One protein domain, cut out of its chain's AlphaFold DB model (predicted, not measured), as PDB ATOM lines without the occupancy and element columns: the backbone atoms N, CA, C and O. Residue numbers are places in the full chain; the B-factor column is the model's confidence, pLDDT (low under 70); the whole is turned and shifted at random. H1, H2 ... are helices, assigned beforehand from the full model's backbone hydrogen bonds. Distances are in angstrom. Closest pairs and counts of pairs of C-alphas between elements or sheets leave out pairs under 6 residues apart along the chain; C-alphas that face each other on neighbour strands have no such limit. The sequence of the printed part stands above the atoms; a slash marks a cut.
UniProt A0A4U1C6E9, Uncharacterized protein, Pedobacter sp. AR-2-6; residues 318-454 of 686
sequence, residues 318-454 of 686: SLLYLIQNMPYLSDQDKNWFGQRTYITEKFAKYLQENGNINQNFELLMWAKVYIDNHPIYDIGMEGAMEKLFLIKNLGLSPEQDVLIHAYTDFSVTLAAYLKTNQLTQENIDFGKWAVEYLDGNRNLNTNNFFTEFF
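What this domain is: This is residues 318 to 454 of the 686 residues of an uncharacterized protein of Pedobacter sp. AR-2-6 (UniProt A0A4U1C6E9). Two lobes of short helices sit one after the other along the longest axis, one holding H1 to H4 and the other H5 to H9, with few contacts between them. H5 lies near the middle of the whole, H7 and H8 pack on it, and H9 lies at the far end beside H7. The printed part has 137 residues with nine named helices, H1 to H9 in chain order, and no named strand; its class is all helix. It is compact, with a radius of gyration of the C-alphas of 15.9 A and spans of 47, 31 and 23 A.

How they stand to each other: H4, residues 357 to 373, is the longest helix. It only just touches H3, residues 341 to 354, with 3 pairs of C-alphas within 8 A, closest Leu 351 and Ile 357 at 6.7 A; this helical hairpin has a shallow tilt of 30 degrees, opposite ways. H1, residues 318 to 325, touches H3, closest C-alphas Ser 318 and Glu 345 at 5.0 A. H2, residues 331 to 338, forms a helical hairpin with H1, closest C-alphas Leu 319 and Gly 338 at 6.4 A. H4 is close to but not clearly touching H5, residues 381 to 394, closest C-alphas Leu 363 and Leu 388 at 7.9 A. The hub is H7, residues 408 to 421; it touches H5 at a steep tilt of 59 degrees, closest C-alphas Glu 386 and Val 412 at 5.2 A. H8, residues 425 to 440, forms a helical hairpin with H7 at a shallow tilt of 17 degrees, closest C-alphas Leu 418 and Asn 427 at 6.4 A. H6, residues 398 to 406, touches H8, about perpendicular at 77 degrees, closest C-alphas Leu 403 and Asp 439 at 6.8 A. H9, residues 446 to 453, touches H7, closest C-alphas Phe 410 and Thr 446 at 6.1 A. H1 and H7 are apart. Every O i to N i+4 pair is within hydrogen-bond range in H1, H2, H3, H5, H6, H7 and H8; in H4 11 of 13 are, in H9 2 of 4.

Where its parts are: H4 measures 23.9 A from first to last C-alpha, H8 22.4 A, H3 and H7 20.0 A each, and H5 19.9 A. H1 begins at C-alpha 318 (234.890, 119.842, 222.886). H4 begins at C-alpha 357 (232.607, 109.649, 212.871). H9 ends at C-alpha 453 (261.629, 92.088, 223.529).

The domain as a whole: The C-alphas of Asp 331 and Glu 452, the two farthest apart, are 48.5 A apart. The printed part has no cut and no long link. The mean pLDDT of the printed part is 80.6; 22 residues are under 70, among them 374 to 382 and 446 to 454.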
ATOM      1  N   SER A 318     234.815 121.292 223.082       86.75
ATOM      2  CA  SER A 318     234.890 119.842 222.886       86.75
ATOM      3  C   SER A 318     233.514 119.171 222.890       86.75
ATOM      4  O   SER A 318     233.228 118.373 222.001       86.75
ATOM      5  N   LEU A 319     232.634 119.532 223.829       87.19
ATOM      6  CA  LEU A 319     231.264 119.023 223.891       87.19
ATOM      7  C   LEU A 319     230.452 119.480 222.678       87.19
ATOM      8  O   LEU A 319     229.760 118.669 222.068       87.19
ATOM      9  N   LEU A 320     230.573 120.755 222.294       88.00
ATOM     10  CA  LEU A 320     229.919 121.277 221.095       88.00
ATOM     11  C   LEU A 320     230.398 120.537 219.836       88.00
ATOM     12  O   LEU A 320     229.579 120.172 218.997       88.00
ATOM     13  N   TYR A 321     231.698 120.243 219.740       90.19
ATOM     14  CA  TYR A 321     232.261 119.431 218.665       90.19
ATOM     15  C   TYR A 321     231.684 118.004 218.661       90.19
ATOM     16  O   TYR A 321     231.279 117.533 217.598       90.19
ATOM     17  N   LEU A 322     231.578 117.329 219.817       86.75
ATOM     18  CA  LEU A 322     230.936 116.008 219.894       86.75
ATOM     19  C   LEU A 322     229.466 116.067 219.447       86.75
ATOM     20  O   LEU A 322     229.057 115.243 218.637       86.75
ATOM     21  N   ILE A 323     228.690 117.053 219.911       89.56
ATOM     22  CA  ILE A 323     227.267 117.217 219.562       89.56
ATOM     23  C   ILE A 323     227.082 117.488 218.062       89.56
ATOM     24  O   ILE A 323     226.227 116.873 217.429       89.56
ATOM     25  N   GLN A 324     227.887 118.380 217.478       88.75
ATOM     26  CA  GLN A 324     227.811 118.722 216.052       88.75
ATOM     27  C   GLN A 324     228.179 117.547 215.143       88.75
ATOM     28  O   GLN A 324     227.600 117.397 214.070       88.75
ATOM     29  N   ASN A 325     229.150 116.727 215.554       85.12
ATOM     30  CA  ASN A 325     229.641 115.621 214.738       85.12
ATOM     31  C   ASN A 325     228.889 114.309 215.007       85.12
ATOM     32  O   ASN A 325     228.836 113.469 214.120       85.12
ATOM     33  N   MET A 326     228.263 114.122 216.173       84.69
ATOM     34  CA  MET A 326     227.492 112.920 216.519       84.69
ATOM     35  C   MET A 326     226.031 113.279 216.840       84.69
ATOM     36  O   MET A 326     225.641 113.301 218.010       84.69
ATOM     37  N   PRO A 327     225.185 113.506 215.814       83.88
ATOM     38  CA  PRO A 327     223.780 113.885 216.003       83.88
ATOM     39  C   PRO A 327     222.929 112.802 216.694       83.88
ATOM     40  O   PRO A 327     221.805 113.079 217.098       83.88
ATOM     41  N   TYR A 328     223.459 111.582 216.837       85.44
ATOM     42  CA  TYR A 328     222.801 110.435 217.469       85.44
ATOM     43  C   TYR A 328     223.039 110.312 218.984       85.44
ATOM     44  O   TYR A 328     222.517 109.381 219.591       85.44
ATOM     45  N   LEU A 329     223.816 111.209 219.609       87.06
ATOM     46  CA  LEU A 329     223.962 111.218 221.070       87.06
ATOM     47  C   LEU A 329     222.601 111.471 221.736       87.06
ATOM     48  O   LEU A 329     221.937 112.468 221.433       87.06
ATOM     49  N   SER A 330     222.210 110.615 222.683       92.06
ATOM     50  CA  SER A 330     221.034 110.875 223.515       92.06
ATOM     51  C   SER A 330     221.296 112.050 224.463       92.06
ATOM     52  O   SER A 330     222.445 112.403 224.735       92.06
ATOM     53  N   ASP A 331     220.250 112.656 225.024       91.06
ATOM     54  CA  ASP A 331     220.435 113.729 226.011       91.06
ATOM     55  C   ASP A 331     221.127 113.233 227.293       91.06
ATOM     56  O   ASP A 331     221.857 113.988 227.937       91.06
ATOM     57  N   GLN A 332     220.994 111.939 227.611       91.00
ATOM     58  CA  GLN A 332     221.761 111.292 228.674       91.00
ATOM     59  C   GLN A 332     223.260 111.243 228.339       91.00
ATOM     60  O   GLN A 332     224.079 111.517 229.215       91.00
ATOM     61  N   ASP A 333     223.633 110.968 227.085       90.12
ATOM     62  CA  ASP A 333     225.037 110.967 226.650       90.12
ATOM     63  C   ASP A 333     225.610 112.386 226.599       90.12
ATOM     64  O   ASP A 333     226.704 112.626 227.108       90.12
ATOM     65  N   LYS A 334     224.856 113.360 226.068       91.19
ATOM     66  CA  LYS A 334     225.249 114.783 226.075       91.19
ATOM     67  C   LYS A 334     225.525 115.271 227.499       91.19
ATOM     68  O   LYS A 334     226.542 115.919 227.736       91.19
ATOM     69  N   ASN A 335     224.656 114.922 228.450       88.69
ATOM     70  CA  ASN A 335     224.839 115.235 229.867       88.69
ATOM     71  C   ASN A 335     226.060 114.501 230.457       88.69
ATOM     72  O   ASN A 335     226.876 115.110 231.144       88.69
ATOM     73  N   TRP A 336     226.246 113.218 230.129       91.31
ATOM     74  CA  TRP A 336     227.395 112.422 230.575       91.31
ATOM     75  C   TRP A 336     228.738 113.028 230.147       91.31
ATOM     76  O   TRP A 336     229.640 113.161 230.979       91.31
ATOM     77  N   PHE A 337     228.851 113.443 228.878       89.31
ATOM     78  CA  PHE A 337     230.023 114.137 228.338       89.31
ATOM     79  C   PHE A 337     230.158 115.556 228.913       89.31
ATOM     80  O   PHE A 337     231.265 115.986 229.247       89.31
ATOM     81  N   GLY A 338     229.053 116.282 229.110       87.94
ATOM     82  CA  GLY A 338     229.068 117.608 229.736       87.94
ATOM     83  C   GLY A 338     229.597 117.604 231.171       87.94
ATOM     84  O   GLY A 338     230.360 118.492 231.545       87.94
ATOM     85  N   GLN A 339     229.290 116.561 231.944       87.06
ATOM     86  CA  GLN A 339     229.811 116.362 233.303       87.06
ATOM     87  C   GLN A 339     231.285 115.915 233.346       87.06
ATOM     88  O   GLN A 339     231.895 115.920 234.412       87.06
ATOM     89  N   ARG A 340     231.870 115.507 232.212       87.81
ATOM     90  CA  ARG A 340     233.206 114.891 232.117       87.81
ATOM     91  C   ARG A 340     234.088 115.624 231.103       87.81
ATOM     92  O   ARG A 340     234.624 115.027 230.173       87.81
ATOM     93  N   THR A 341     234.243 116.935 231.285       84.00
ATOM     94  CA  THR A 341     234.905 117.854 230.336       84.00
ATOM     95  C   THR A 341     236.267 117.365 229.821       84.00
ATOM     96  O   THR A 341     236.484 117.364 228.613       84.00
ATOM     97  N   TYR A 342     237.142 116.855 230.695       81.19
ATOM     98  CA  TYR A 342     238.452 116.297 230.321       81.19
ATOM     99  C   TYR A 342     238.358 115.081 229.378       81.19
ATOM    100  O   TYR A 342     239.087 114.985 228.390       81.19
ATOM    101  N   ILE A 343     237.429 114.161 229.655       79.38
ATOM    102  CA  ILE A 343     237.180 112.971 228.827       79.38
ATOM    103  C   ILE A 343     236.614 113.405 227.466       79.38
ATOM    104  O   ILE A 343     237.069 112.959 226.413       79.38
ATOM    105  N   THR A 344     235.681 114.354 227.485       86.25
ATOM    106  CA  THR A 344     235.072 114.974 226.301       86.25
ATOM    107  C   THR A 344     236.097 115.675 225.406       86.25
ATOM    108  O   THR A 344     236.038 115.538 224.186       86.25
ATOM    109  N   GLU A 345     237.082 116.375 225.979       84.19
ATOM    110  CA  GLU A 345     238.205 116.969 225.238       84.19
ATOM    111  C   GLU A 345     239.080 115.920 224.549       84.19
ATOM    112  O   GLU A 345     239.401 116.072 223.366       84.19
ATOM    113  N   LYS A 346     239.427 114.831 225.247       81.88
ATOM    114  CA  LYS A 346     240.229 113.739 224.676       81.88
ATOM    115  C   LYS A 346     239.485 113.009 223.550       81.88
ATOM    116  O   LYS A 346     240.083 112.783 222.499       81.88
ATOM    117  N   PHE A 347     238.186 112.730 223.700       83.31
ATOM    118  CA  PHE A 347     237.374 112.155 222.616       83.31
ATOM    119  C   PHE A 347     237.212 113.099 221.423       83.31
ATOM    120  O   PHE A 347     237.358 112.662 220.282       83.31
ATOM    121  N   ALA A 348     236.955 114.390 221.661       85.75
ATOM    122  CA  ALA A 348     236.837 115.370 220.584       85.75
ATOM    123  C   ALA A 348     238.135 115.449 219.770       85.75
ATOM    124  O   ALA A 348     238.093 115.392 218.541       85.75
ATOM    125  N   LYS A 349     239.291 115.478 220.446       83.38
ATOM    126  CA  LYS A 349     240.607 115.429 219.801       83.38
ATOM    127  C   LYS A 349     240.817 114.129 219.009       83.38
ATOM    128  O   LYS A 349     241.212 114.192 217.849       83.38
ATOM    129  N   TYR A 350     240.499 112.967 219.582       79.88
ATOM    130  CA  TYR A 350     240.633 111.680 218.885       79.88
ATOM    131  C   TYR A 350     239.815 111.629 217.583       79.88
ATOM    132  O   TYR A 350     240.331 111.207 216.546       79.88
ATOM    133  N   LEU A 351     238.563 112.101 217.613       82.69
ATOM    134  CA  LEU A 351     237.701 112.170 216.428       82.69
ATOM    135  C   LEU A 351     238.247 113.135 215.362       82.69
ATOM    136  O   LEU A 351     238.197 112.811 214.174       82.69
ATOM    137  N   GLN A 352     238.808 114.278 215.777       81.94
ATOM    138  CA  GLN A 352     239.468 115.235 214.876       81.94
ATOM    139  C   GLN A 352     240.696 114.629 214.182       81.94
ATOM    140  O   GLN A 352     240.934 114.910 213.010       81.94
ATOM    141  N   GLU A 353     241.470 113.805 214.893       78.94
ATOM    142  CA  GLU A 353     242.716 113.217 214.388       78.94
ATOM    143  C   GLU A 353     242.495 111.989 213.491       78.94
ATOM    144  O   GLU A 353     243.246 111.798 212.534       78.94
ATOM    145  N   ASN A 354     241.476 111.166 213.763       70.44
ATOM    146  CA  ASN A 354     241.290 109.870 213.089       70.44
ATOM    147  C   ASN A 354     240.228 109.888 211.974       70.44
ATOM    148  O   ASN A 354     240.254 109.029 211.091       70.44
ATOM    149  N   GLY A 355     239.307 110.859 211.977       71.31
ATOM    150  CA  GLY A 355     238.213 110.926 211.006       71.31
ATOM    151  C   GLY A 355     237.201 109.775 211.131       71.31
ATOM    152  O   GLY A 355     237.239 108.987 212.068       71.31
ATOM    153  N   ASN A 356     236.255 109.697 210.189       69.69
ATOM    154  CA  ASN A 356     235.169 108.702 210.152       69.69
ATOM    155  C   ASN A 356     234.372 108.552 211.470       69.69
ATOM    156  O   ASN A 356     234.456 107.556 212.187       69.69
ATOM    157  N   ILE A 357     233.539 109.559 211.737       71.19
ATOM    158  CA  ILE A 357     232.607 109.649 212.871       71.19
ATOM    159  C   ILE A 357     231.839 108.339 213.113       71.19
ATOM    160  O   ILE A 357     231.816 107.848 214.237       71.19
ATOM    161  N   ASN A 358     231.246 107.743 212.074       70.56
ATOM    162  CA  ASN A 358     230.356 106.587 212.235       70.56
ATOM    163  C   ASN A 358     231.095 105.345 212.764       70.56
ATOM    164  O   ASN A 358     230.581 104.659 213.640       70.56
ATOM    165  N   GLN A 359     232.326 105.090 212.302       66.81
ATOM    166  CA  GLN A 359     233.155 103.972 212.791       66.81
ATOM    167  C   GLN A 359     233.723 104.189 214.203       66.81
ATOM    168  O   GLN A 359     234.247 103.247 214.810       66.81
ATOM    169  N   ASN A 360     233.644 105.421 214.707       73.38
ATOM    170  CA  ASN A 360     234.109 105.810 216.033       73.38
ATOM    171  C   ASN A 360     232.959 106.075 217.017       73.38
ATOM    172  O   ASN A 360     233.212 106.147 218.215       73.38
ATOM    173  N   PHE A 361     231.706 106.146 216.558       79.94
ATOM    174  CA  PHE A 361     230.534 106.248 217.431       79.94
ATOM    175  C   PHE A 361     230.379 105.000 218.309       79.94
ATOM    176  O   PHE A 361     230.276 105.122 219.525       79.94
ATOM    177  N   GLU A 362     230.460 103.796 217.730       74.94
ATOM    178  CA  GLU A 362     230.425 102.539 218.498       74.94
ATOM    179  C   GLU A 362     231.568 102.460 219.519       74.94
ATOM    180  O   GLU A 362     231.351 102.076 220.665       74.94
ATOM    181  N   LEU A 363     232.771 102.900 219.128       72.06
ATOM    182  CA  LEU A 363     233.946 102.971 220.001       72.06
ATOM    183  C   LEU A 363     233.712 103.917 221.189       72.06
ATOM    184  O   LEU A 363     234.064 103.595 222.318       72.06
ATOM    185  N   LEU A 364     233.109 105.077 220.933       78.56
ATOM    186  CA  LEU A 364     232.839 106.119 221.921       78.56
ATOM    187  C   LEU A 364     231.695 105.731 222.872       78.56
ATOM    188  O   LEU A 364     231.797 105.961 224.077       78.56
ATOM    189  N   MET A 365     230.653 105.067 222.365       84.19
ATOM    190  CA  MET A 365     229.569 104.509 223.180       84.19
ATOM    191  C   MET A 365     230.036 103.315 224.020       84.19
ATOM    192  O   MET A 365     229.704 103.241 225.204       84.19
ATOM    193  N   TRP A 366     230.868 102.427 223.462       77.62
ATOM    194  CA  TRP A 366     231.540 101.378 224.236       77.62
ATOM    195  C   TRP A 366     232.408 101.995 225.331       77.62
ATOM    196  O   TRP A 366     232.304 101.595 226.484       77.62
ATOM    197  N   ALA A 367     233.207 103.018 225.011       72.94
ATOM    198  CA  ALA A 367     234.115 103.633 225.974       72.94
ATOM    199  C   ALA A 367     233.372 104.366 227.101       72.94
ATOM    200  O   ALA A 367     233.803 104.307 228.250       72.94
ATOM    201  N   LYS A 368     232.220 104.979 226.804       83.81
ATOM    202  CA  LYS A 368     231.295 105.501 227.816       83.81
ATOM    203  C   LYS A 368     230.846 104.393 228.779       83.81
ATOM    204  O   LYS A 368     231.022 104.527 229.986       83.81
ATOM    205  N   VAL A 369     230.303 103.291 228.249       80.44
ATOM    206  CA  VAL A 369     229.853 102.130 229.046       80.44
ATOM    207  C   VAL A 369     231.012 101.515 229.838       80.44
ATOM    208  O   VAL A 369     230.839 101.130 230.992       80.44
ATOM    209  N   TYR A 370     232.206 101.461 229.252       71.44
ATOM    210  CA  TYR A 370     233.404 100.954 229.905       71.44
ATOM    211  C   TYR A 370     233.814 101.822 231.101       71.44
ATOM    212  O   TYR A 370     234.030 101.277 232.180       71.44
ATOM    213  N   ILE A 371     233.868 103.150 230.935       75.69
ATOM    214  CA  ILE A 371     234.201 104.117 231.997       75.69
ATOM    215  C   ILE A 371     233.137 104.127 233.109       75.69
ATOM    216  O   ILE A 371     233.474 104.325 234.274       75.69
ATOM    217  N   ASP A 372     231.863 103.899 232.774       80.06
ATOM    218  CA  ASP A 372     230.791 103.767 233.770       80.06
ATOM    219  C   ASP A 372     230.917 102.478 234.608       80.06
ATOM    220  O   ASP A 372     230.625 102.499 235.803       80.06
ATOM    221  N   ASN A 373     231.382 101.374 234.013       75.06
ATOM    222  CA  ASN A 373     231.559 100.084 234.699       75.06
ATOM    223  C   ASN A 373     232.918  99.936 235.405       75.06
ATOM    224  O   ASN A 373     233.037  99.187 236.374       75.06
ATOM    225  N   HIS A 374     233.938 100.652 234.936       67.88
ATOM    226  CA  HIS A 374     235.283 100.673 235.496       67.88
ATOM    227  C   HIS A 374     235.624 102.130 235.813       67.88
ATOM    228  O   HIS A 374     236.133 102.830 234.937       67.88
ATOM    229  N   PRO A 375     235.345 102.629 237.033       64.62
ATOM    230  CA  PRO A 375     235.705 103.989 237.412       64.62
ATOM    231  C   PRO A 375     237.235 104.121 237.484       64.62
ATOM    232  O   PRO A 375     237.871 103.854 238.504       64.62
ATOM    233  N   ILE A 376     237.828 104.498 236.350       57.19
ATOM    234  CA  ILE A 376     239.265 104.701 236.171       57.19
ATOM    235  C   ILE A 376     239.680 105.942 236.968       57.19
ATOM    236  O   ILE A 376     239.563 107.064 236.481       57.19
ATOM    237  N   TYR A 377     240.180 105.741 238.186       52.72
ATOM    238  CA  TYR A 377     240.615 106.851 239.037       52.72
ATOM    239  C   TYR A 377     242.021 107.393 238.722       52.72
ATOM    240  O   TYR A 377     242.325 108.483 239.193       52.72
ATOM    241  N   ASP A 378     242.856 106.694 237.931       49.84
ATOM    242  CA  ASP A 378     244.259 107.125 237.710       49.84
ATOM    243  C   ASP A 378     244.918 106.739 236.359       49.84
ATOM    244  O   ASP A 378     246.059 107.112 236.092       49.84
ATOM    245  N   ILE A 379     244.247 106.003 235.458       54.97
ATOM    246  CA  ILE A 379     244.829 105.698 234.133       54.97
ATOM    247  C   ILE A 379     244.540 106.869 233.189       54.97
ATOM    248  O   ILE A 379     243.393 107.100 232.805       54.97
ATOM    249  N   GLY A 380     245.584 107.595 232.783       67.94
ATOM    250  CA  GLY A 380     245.463 108.685 231.812       67.94
ATOM    251  C   GLY A 380     244.783 108.230 230.513       67.94
ATOM    252  O   GLY A 380     245.079 107.153 229.996       67.94
ATOM    253  N   MET A 381     243.892 109.068 229.965       66.19
ATOM    254  CA  MET A 381     243.036 108.751 228.803       66.19
ATOM    255  C   MET A 381     243.781 108.183 227.583       66.19
ATOM    256  O   MET A 381     243.206 107.393 226.844       66.19
ATOM    257  N   GLU A 382     245.046 108.553 227.376       67.38
ATOM    258  CA  GLU A 382     245.901 107.995 226.315       67.38
ATOM    259  C   GLU A 382     246.061 106.470 226.475       67.38
ATOM    260  O   GLU A 382     245.745 105.713 225.560       67.38
ATOM    261  N   GLY A 383     246.352 105.985 227.687       78.19
ATOM    262  CA  GLY A 383     246.400 104.550 227.982       78.19
ATOM    263  C   GLY A 383     245.077 103.814 227.733       78.19
ATOM    264  O   GLY A 383     245.099 102.647 227.344       78.19
ATOM    265  N   ALA A 384     243.930 104.479 227.907       78.81
ATOM    266  CA  ALA A 384     242.618 103.900 227.609       78.81
ATOM    267  C   ALA A 384     242.344 103.820 226.094       78.81
ATOM    268  O   ALA A 384     241.880 102.787 225.610       78.81
ATOM    269  N   MET A 385     242.682 104.866 225.330       80.25
ATOM    270  CA  MET A 385     242.541 104.874 223.866       80.25
ATOM    271  C   MET A 385     243.480 103.870 223.183       80.25
ATOM    272  O   MET A 385     243.119 103.261 222.173       80.25
ATOM    273  N   GLU A 386     244.656 103.644 223.763       86.94
ATOM    274  CA  GLU A 386     245.628 102.671 223.272       86.94
ATOM    275  C   GLU A 386     245.132 101.233 223.482       86.94
ATOM    276  O   GLU A 386     245.156 100.439 222.541       86.94
ATOM    277  N   LYS A 387     244.585 100.914 224.664       87.56
ATOM    278  CA  LYS A 387     243.935  99.617 224.943       87.56
ATOM    279  C   LYS A 387     242.741  99.379 224.019       87.56
ATOM    280  O   LYS A 387     242.657  98.335 223.382       87.56
ATOM    281  N   LEU A 388     241.887 100.386 223.850       82.69
ATOM    282  CA  LEU A 388     240.766 100.373 222.906       82.69
ATOM    283  C   LEU A 388     241.175 100.034 221.471       82.69
ATOM    284  O   LEU A 388     240.527  99.228 220.798       82.69
ATOM    285  N   PHE A 389     242.267 100.639 221.006       89.00
ATOM    286  CA  PHE A 389     242.842 100.343 219.703       89.00
ATOM    287  C   PHE A 389     243.310  98.880 219.606       89.00
ATOM    288  O   PHE A 389     243.107  98.258 218.562       89.00
ATOM    289  N   LEU A 390     243.887  98.302 220.667       92.81
ATOM    290  CA  LEU A 390     244.272  96.885 220.688       92.81
ATOM    291  C   LEU A 390     243.059  95.953 220.630       92.81
ATOM    292  O   LEU A 390     243.018  95.096 219.752       92.81
ATOM    293  N   ILE A 391     242.052  96.147 221.489       89.12
ATOM    294  CA  ILE A 391     240.840  95.303 221.538       89.12
ATOM    295  C   ILE A 391     240.192  95.228 220.152       89.12
ATOM    296  O   ILE A 391     239.973  94.138 219.620       89.12
ATOM    297  N   LYS A 392     239.954  96.395 219.534       87.25
ATOM    298  CA  LYS A 392     239.274  96.521 218.237       87.25
ATOM    299  C   LYS A 392     240.030  95.848 217.088       87.25
ATOM    300  O   LYS A 392     239.391  95.277 216.210       87.25
ATOM    301  N   ASN A 393     241.361  95.939 217.063       92.06
ATOM    302  CA  ASN A 393     242.159  95.483 215.918       92.06
ATOM    303  C   ASN A 393     242.762  94.084 216.094       92.06
ATOM    304  O   ASN A 393     243.072  93.434 215.098       92.06
ATOM    305  N   LEU A 394     242.926  93.609 217.331       94.44
ATOM    306  CA  LEU A 394     243.451  92.274 217.624       94.44
ATOM    307  C   LEU A 394     242.346  91.241 217.881       94.44
ATOM    308  O   LEU A 394     242.604  90.053 217.712       94.44
ATOM    309  N   GLY A 395     241.121  91.662 218.225       92.62
ATOM    310  CA  GLY A 395     240.011  90.742 218.499       92.62
ATOM    311  C   GLY A 395     240.244  89.911 219.761       92.62
ATOM    312  O   GLY A 395     240.085  88.692 219.734       92.62
ATOM    313  N   LEU A 396     240.689  90.576 220.828       90.25
ATOM    314  CA  LEU A 396     241.083  89.958 222.096       90.25
ATOM    315  C   LEU A 396     239.890  89.337 222.838       90.25
ATOM    316  O   LEU A 396     238.770  89.848 222.763       90.25
ATOM    317  N   SER A 397     240.136  88.259 223.589       90.44
ATOM    318  CA  SER A 397     239.140  87.696 224.514       90.44
ATOM    319  C   SER A 397     238.903  88.617 225.728       90.44
ATOM    320  O   SER A 397     239.745  89.471 226.015       90.44
ATOM    321  N   PRO A 398     237.807  88.448 226.495       86.75
ATOM    322  CA  PRO A 398     237.584  89.204 227.731       86.75
ATOM    323  C   PRO A 398     238.718  89.057 228.761       86.75
ATOM    324  O   PRO A 398     239.048  90.003 229.472       86.75
ATOM    325  N   GLU A 399     239.359  87.890 228.830       87.31
ATOM    326  CA  GLU A 399     240.503  87.632 229.712       87.31
ATOM    327  C   GLU A 399     241.753  88.389 229.242       87.31
ATOM    328  O   GLU A 399     242.465  88.985 230.054       87.31
ATOM    329  N   GLN A 400     241.991  88.414 227.927       91.38
ATOM    330  CA  GLN A 400     243.060  89.194 227.302       91.38
ATOM    331  C   GLN A 400     242.812  90.709 227.410       91.38
ATOM    332  O   GLN A 400     243.766  91.471 227.549       91.38
ATOM    333  N   ASP A 401     241.552  91.152 227.401       88.00
ATOM    334  CA  ASP A 401     241.163  92.544 227.659       88.00
ATOM    335  C   ASP A 401     241.525  92.966 229.096       88.00
ATOM    336  O   ASP A 401     242.207  93.972 229.311       88.00
ATOM    337  N   VAL A 402     241.172  92.148 230.096       85.69
ATOM    338  CA  VAL A 402     241.582  92.369 231.497       85.69
ATOM    339  C   VAL A 402     243.111  92.398 231.637       85.69
ATOM    340  O   VAL A 402     243.647  93.231 232.373       85.69
ATOM    341  N   LEU A 403     243.826  91.541 230.903       87.69
ATOM    342  CA  LEU A 403     245.288  91.505 230.890       87.69
ATOM    343  C   LEU A 403     245.891  92.822 230.373       87.69
ATOM    344  O   LEU A 403     246.668  93.456 231.086       87.69
ATOM    345  N   ILE A 404     245.519  93.284 229.173       90.69
ATOM    346  CA  ILE A 404     246.033  94.564 228.651       90.69
ATOM    347  C   ILE A 404     245.623  95.743 229.553       90.69
ATOM    348  O   ILE A 404     246.372  96.710 229.715       90.69
ATOM    349  N   HIS A 405     244.484  95.644 230.244       84.50
ATOM    350  CA  HIS A 405     244.087  96.631 231.240       84.50
ATOM    351  C   HIS A 405     245.013  96.688 232.456       84.50
ATOM    352  O   HIS A 405     245.357  97.804 232.857       84.50
ATOM    353  N   ALA A 406     245.484  95.551 232.972       86.62
ATOM    354  CA  ALA A 406     246.474  95.499 234.050       86.62
ATOM    355  C   ALA A 406     247.850  96.061 233.634       86.62
ATOM    356  O   ALA A 406     248.562  96.635 234.458       86.62
ATOM    357  N   TYR A 407     248.207  95.955 232.351       87.94
ATOM    358  CA  TYR A 407     249.527  96.307 231.827       87.94
ATOM    359  C   TYR A 407     249.468  97.508 230.866       87.94
ATOM    360  O   TYR A 407     249.528  97.384 229.637       87.94
ATOM    361  N   THR A 408     249.353  98.715 231.432       85.25
ATOM    362  CA  THR A 408     249.214  99.966 230.658       85.25
ATOM    363  C   THR A 408     250.401 100.238 229.729       85.25
ATOM    364  O   THR A 408     250.175 100.485 228.547       85.25
ATOM    365  N   ASP A 409     251.645 100.138 230.208       82.06
ATOM    366  CA  ASP A 409     252.837 100.466 229.401       82.06
ATOM    367  C   ASP A 409     253.040  99.495 228.227       82.06
ATOM    368  O   ASP A 409     253.404  99.908 227.120       82.06
ATOM    369  N   PHE A 410     252.723  98.211 228.454       87.00
ATOM    370  CA  PHE A 410     252.609  97.194 227.408       87.00
ATOM    371  C   PHE A 410     251.622  97.629 226.327       87.00
ATOM    372  O   PHE A 410     251.969  97.697 225.149       87.00
ATOM    373  N   SER A 411     250.412  97.991 226.745       89.00
ATOM    374  CA  SER A 411     249.324  98.337 225.835       89.00
ATOM    375  C   SER A 411     249.615  99.585 225.007       89.00
ATOM    376  O   SER A 411     249.394  99.590 223.797       89.00
ATOM    377  N   VAL A 412     250.156 100.631 225.639       84.12
ATOM    378  CA  VAL A 412     250.530 101.886 224.971       84.12
ATOM    379  C   VAL A 412     251.583 101.634 223.896       84.12
ATOM    380  O   VAL A 412     251.424 102.056 222.749       84.12
ATOM    381  N   THR A 413     252.631 100.889 224.239       80.62
ATOM    382  CA  THR A 413     253.745 100.623 223.324       80.62
ATOM    383  C   THR A 413     253.353  99.649 222.210       80.62
ATOM    384  O   THR A 413     253.718  99.874 221.055       80.62
ATOM    385  N   LEU A 414     252.551  98.613 222.494       88.25
ATOM    386  CA  LEU A 414     252.046  97.706 221.458       88.25
ATOM    387  C   LEU A 414     251.099  98.432 220.492       88.25
ATOM    388  O   LEU A 414     251.206  98.264 219.275       88.25
ATOM    389  N   ALA A 415     250.221  99.302 220.999       88.88
ATOM    390  CA  ALA A 415     249.372 100.136 220.156       88.88
ATOM    391  C   ALA A 415     250.209 101.091 219.287       88.88
ATOM    392  O   ALA A 415     249.937 101.227 218.095       88.88
ATOM    393  N   ALA A 416     251.261 101.706 219.838       79.06
ATOM    394  CA  ALA A 416     252.192 102.540 219.077       79.06
ATOM    395  C   ALA A 416     252.926 101.751 217.976       79.06
ATOM    396  O   ALA A 416     253.030 102.238 216.844       79.06
ATOM    397  N   TYR A 417     253.370 100.521 218.264       81.94
ATOM    398  CA  TYR A 417     253.989  99.629 217.279       81.94
ATOM    399  C   TYR A 417     253.050  99.351 216.097       81.94
ATOM    400  O   TYR A 417     253.431  99.567 214.944       81.94
ATOM    401  N   LEU A 418     251.809  98.940 216.375       85.69
ATOM    402  CA  LEU A 418     250.809  98.613 215.354       85.69
ATOM    403  C   LEU A 418     250.373  99.840 214.539       85.69
ATOM    404  O   LEU A 418     250.219  99.748 213.321       85.69
ATOM    405  N   LYS A 419     250.224 101.008 215.183       83.19
ATOM    406  CA  LYS A 419     249.964 102.288 214.497       83.19
ATOM    407  C   LYS A 419     251.113 102.655 213.547       83.19
ATOM    408  O   LYS A 419     250.858 103.084 212.427       83.19
ATOM    409  N   THR A 420     252.364 102.450 213.968       71.88
ATOM    410  CA  THR A 420     253.568 102.768 213.172       71.88
ATOM    411  C   THR A 420     253.757 101.814 211.993       71.88
ATOM    412  O   THR A 420     254.059 102.255 210.888       71.88
ATOM    413  N   ASN A 421     253.554 100.510 212.200       66.31
ATOM    414  CA  ASN A 421     253.834  99.481 211.193       66.31
ATOM    415  C   ASN A 421     252.635  99.176 210.278       66.31
ATOM    416  O   ASN A 421     252.766  98.378 209.352       66.31
ATOM    417  N   GLN A 422     251.509  99.871 210.478       82.50
ATOM    418  CA  GLN A 422     250.217  99.676 209.809       82.50
ATOM    419  C   GLN A 422     249.506  98.381 210.238       82.50
ATOM    420  O   GLN A 422     250.127  97.371 210.569       82.50
ATOM    421  N   LEU A 423     248.172  98.393 210.174       85.31
ATOM    422  CA  LEU A 423     247.302  97.257 210.506       85.31
ATOM    423  C   LEU A 423     247.261  96.208 209.379       85.31
ATOM    424  O   LEU A 423     246.209  95.884 208.833       85.31
ATOM    425  N   THR A 424     248.428  95.691 209.003       80.25
ATOM    426  CA  THR A 424     248.521  94.489 208.171       80.25
ATOM    427  C   THR A 424     248.064  93.276 208.991       80.25
ATOM    428  O   THR A 424     248.224  93.261 210.213       80.25
ATOM    429  N   GLN A 425     247.535  92.235 208.333       79.50
ATOM    430  CA  GLN A 425     247.175  90.975 209.008       79.50
ATOM    431  C   GLN A 425     248.339  90.430 209.845       79.50
ATOM    432  O   GLN A 425     248.164  89.923 210.941       79.50
ATOM    433  N   GLU A 426     249.543  90.598 209.325       68.31
ATOM    434  CA  GLU A 426     250.777  90.118 209.909       68.31
ATOM    435  C   GLU A 426     251.176  90.866 211.195       68.31
ATOM    436  O   GLU A 426     251.565  90.245 212.184       68.31
ATOM    437  N   ASN A 427     251.019  92.193 211.223       80.12
ATOM    438  CA  ASN A 427     251.219  92.978 212.441       80.12
ATOM    439  C   ASN A 427     250.115  92.691 213.466       80.12
ATOM    440  O   ASN A 427     250.390  92.645 214.662       80.12
ATOM    441  N   ILE A 428     248.880  92.440 213.014       85.88
ATOM    442  CA  ILE A 428     247.783  91.965 213.870       85.88
ATOM    443  C   ILE A 428     248.136  90.604 214.492       85.88
ATOM    444  O   ILE A 428     247.944  90.418 215.691       85.88
ATOM    445  N   ASP A 429     248.709  89.676 213.724       80.50
ATOM    446  CA  ASP A 429     249.136  88.367 214.229       80.50
ATOM    447  C   ASP A 429     250.293  88.494 215.240       80.50
ATOM    448  O   ASP A 429     250.265  87.841 216.283       80.50
ATOM    449  N   PHE A 430     251.254  89.404 215.014       82.12
ATOM    450  CA  PHE A 430     252.251  89.771 216.034       82.12
ATOM    451  C   PHE A 430     251.603  90.360 217.294       82.12
ATOM    452  O   PHE A 430     251.988  90.002 218.404       82.12
ATOM    453  N   GLY A 431     250.621  91.253 217.145       89.25
ATOM    454  CA  GLY A 431     249.941  91.876 218.278       89.25
ATOM    455  C   GLY A 431     249.183  90.865 219.135       89.25
ATOM    456  O   GLY A 431     249.276  90.921 220.358       89.25
ATOM    457  N   LYS A 432     248.501  89.901 218.505       90.06
ATOM    458  CA  LYS A 432     247.870  88.765 219.195       90.06
ATOM    459  C   LYS A 432     248.901  87.932 219.945       90.06
ATOM    460  O   LYS A 432     248.757  87.748 221.148       90.06
ATOM    461  N   TRP A 433     249.971  87.514 219.266       88.88
ATOM    462  CA  TRP A 433     251.058  86.753 219.883       88.88
ATOM    463  C   TRP A 433     251.688  87.490 221.076       88.88
ATOM    464  O   TRP A 433     251.955  86.872 222.101       88.88
ATOM    465  N   ALA A 434     251.876  88.810 220.996       86.31
ATOM    466  CA  ALA A 434     252.435  89.596 222.096       86.31
ATOM    467  C   ALA A 434     251.511  89.606 223.330       86.31
ATOM    468  O   ALA A 434     251.994  89.551 224.462       86.31
ATOM    469  N   VAL A 435     250.190  89.650 223.119       91.75
ATOM    470  CA  VAL A 435     249.181  89.567 224.190       91.75
ATOM    471  C   VAL A 435     249.107  88.147 224.765       91.75
ATOM    472  O   VAL A 435     249.112  87.989 225.982       91.75
ATOM    473  N   GLU A 436     249.115  87.112 223.921       89.44
ATOM    474  CA  GLU A 436     249.169  85.699 224.336       89.44
ATOM    475  C   GLU A 436     250.446  85.377 225.128       89.44
ATOM    476  O   GLU A 436     250.396  84.685 226.145       89.44
ATOM    477  N   TYR A 437     251.593  85.919 224.710       84.62
ATOM    478  CA  TYR A 437     252.854  85.760 225.427       84.62
ATOM    479  C   TYR A 437     252.797  86.429 226.803       84.62
ATOM    480  O   TYR A 437     253.216  85.824 227.789       84.62
ATOM    481  N   LEU A 438     252.266  87.653 226.897       88.25
ATOM    482  CA  LEU A 438     252.071  88.322 228.185       88.25
ATOM    483  C   LEU A 438     251.110  87.531 229.090       88.25
ATOM    484  O   LEU A 438     251.337  87.459 230.297       88.25
ATOM    485  N   ASP A 439     250.089  86.887 228.516       89.81
ATOM    486  CA  ASP A 439     249.133  86.073 229.271       89.81
ATOM    487  C   ASP A 439     249.782  84.814 229.858       89.81
ATOM    488  O   ASP A 439     249.582  84.487 231.027       89.81
ATOM    489  N   GLY A 440     250.638  84.150 229.076       86.69
ATOM    490  CA  GLY A 440     251.456  83.030 229.546       86.69
ATOM    491  C   GLY A 440     252.529  83.427 230.568       86.69
ATOM    492  O   GLY A 440     253.011  82.573 231.310       86.69
ATOM    493  N   ASN A 441     252.892  84.713 230.643       84.44
ATOM    494  CA  ASN A 441     254.030  85.213 231.416       84.44
ATOM    495  C   ASN A 441     253.668  86.411 232.320       84.44
ATOM    496  O   ASN A 441     254.442  87.359 232.450       84.44
ATOM    497  N   ARG A 442     252.518  86.365 233.010       86.00
ATOM    498  CA  ARG A 442     252.004  87.466 233.867       86.00
ATOM    499  C   ARG A 442     252.963  87.954 234.974       86.00
ATOM    500  O   ARG A 442     252.794  89.046 235.508       86.00
ATOM    501  N   ASN A 443     253.982  87.172 235.328       83.19
ATOM    502  CA  ASN A 443     255.006  87.572 236.301       83.19
ATOM    503  C   ASN A 443     256.097  88.491 235.713       83.19
ATOM    504  O   ASN A 443     256.972  88.938 236.454       83.19
ATOM    505  N   LEU A 444     256.074  88.771 234.405       75.75
ATOM    506  CA  LEU A 444     257.006  89.706 233.783       75.75
ATOM    507  C   LEU A 444     256.751  91.136 234.254       75.75
ATOM    508  O   LEU A 444     255.642  91.664 234.184       75.75
ATOM    509  N   ASN A 445     257.827  91.804 234.664       75.25
ATOM    510  CA  ASN A 445     257.839  93.254 234.791       75.25
ATOM    511  C   ASN A 445     257.626  93.853 233.388       75.25
ATOM    512  O   ASN A 445     258.380  93.555 232.469       75.25
ATOM    513  N   THR A 446     256.630  94.710 233.178       65.56
ATOM    514  CA  THR A 446     256.358  95.272 231.839       65.56
ATOM    515  C   THR A 446     257.440  96.209 231.323       65.56
ATOM    516  O   THR A 446     257.605  96.338 230.111       65.56
ATOM    517  N   ASN A 447     258.236  96.803 232.215       63.56
ATOM    518  CA  ASN A 447     259.452  97.520 231.824       63.56
ATOM    519  C   ASN A 447     260.523  96.551 231.290       63.56
ATOM    520  O   ASN A 447     261.300  96.898 230.396       63.56
ATOM    521  N   ASN A 448     260.520  95.314 231.797       60.97
ATOM    522  CA  ASN A 448     261.314  94.228 231.247       60.97
ATOM    523  C   ASN A 448     260.730  93.697 229.942       60.97
ATOM    524  O   ASN A 448     261.514  93.459 229.041       60.97
ATOM    525  N   PHE A 449     259.404  93.601 229.766       65.50
ATOM    526  CA  PHE A 449     258.810  93.111 228.510       65.50
ATOM    527  C   PHE A 449     259.439  93.803 227.290       65.50
ATOM    528  O   PHE A 449     259.945  93.130 226.401       65.50
ATOM    529  N   PHE A 450     259.533  95.137 227.263       61.03
ATOM    530  CA  PHE A 450     260.194  95.820 226.142       61.03
ATOM    531  C   PHE A 450     261.719  95.817 226.176       61.03
ATOM    532  O   PHE A 450     262.311  96.047 225.134       61.03
ATOM    533  N   THR A 451     262.385  95.532 227.291       54.75
ATOM    534  CA  THR A 451     263.854  95.378 227.302       54.75
ATOM    535  C   THR A 451     264.316  93.927 227.114       54.75
ATOM    536  O   THR A 451     265.476  93.708 226.793       54.75
ATOM    537  N   GLU A 452     263.413  92.952 227.182       53.59
ATOM    538  CA  GLU A 452     263.591  91.543 226.805       53.59
ATOM    539  C   GLU A 452     263.123  91.323 225.353       53.59
ATOM    540  O   GLU A 452     263.773  90.614 224.578       53.59
ATOM    541  N   PHE A 453     262.068  92.033 224.925       57.25
ATOM    542  CA  PHE A 453     261.629  92.088 223.529       57.25
ATOM    543  C   PHE A 453     262.311  93.163 222.671       57.25
ATOM    544  O   PHE A 453     262.287  93.026 221.457       57.25
ATOM    545  N   PHE A 454     263.007  94.150 223.231       51.84
ATOM    546  CA  PHE A 454     263.902  95.063 222.494       51.84
ATOM    547  C   PHE A 454     265.223  95.267 223.273       51.84
ATOM    548  O   PHE A 454     265.552  96.389 223.671       51.84
TER     549      PHE A 454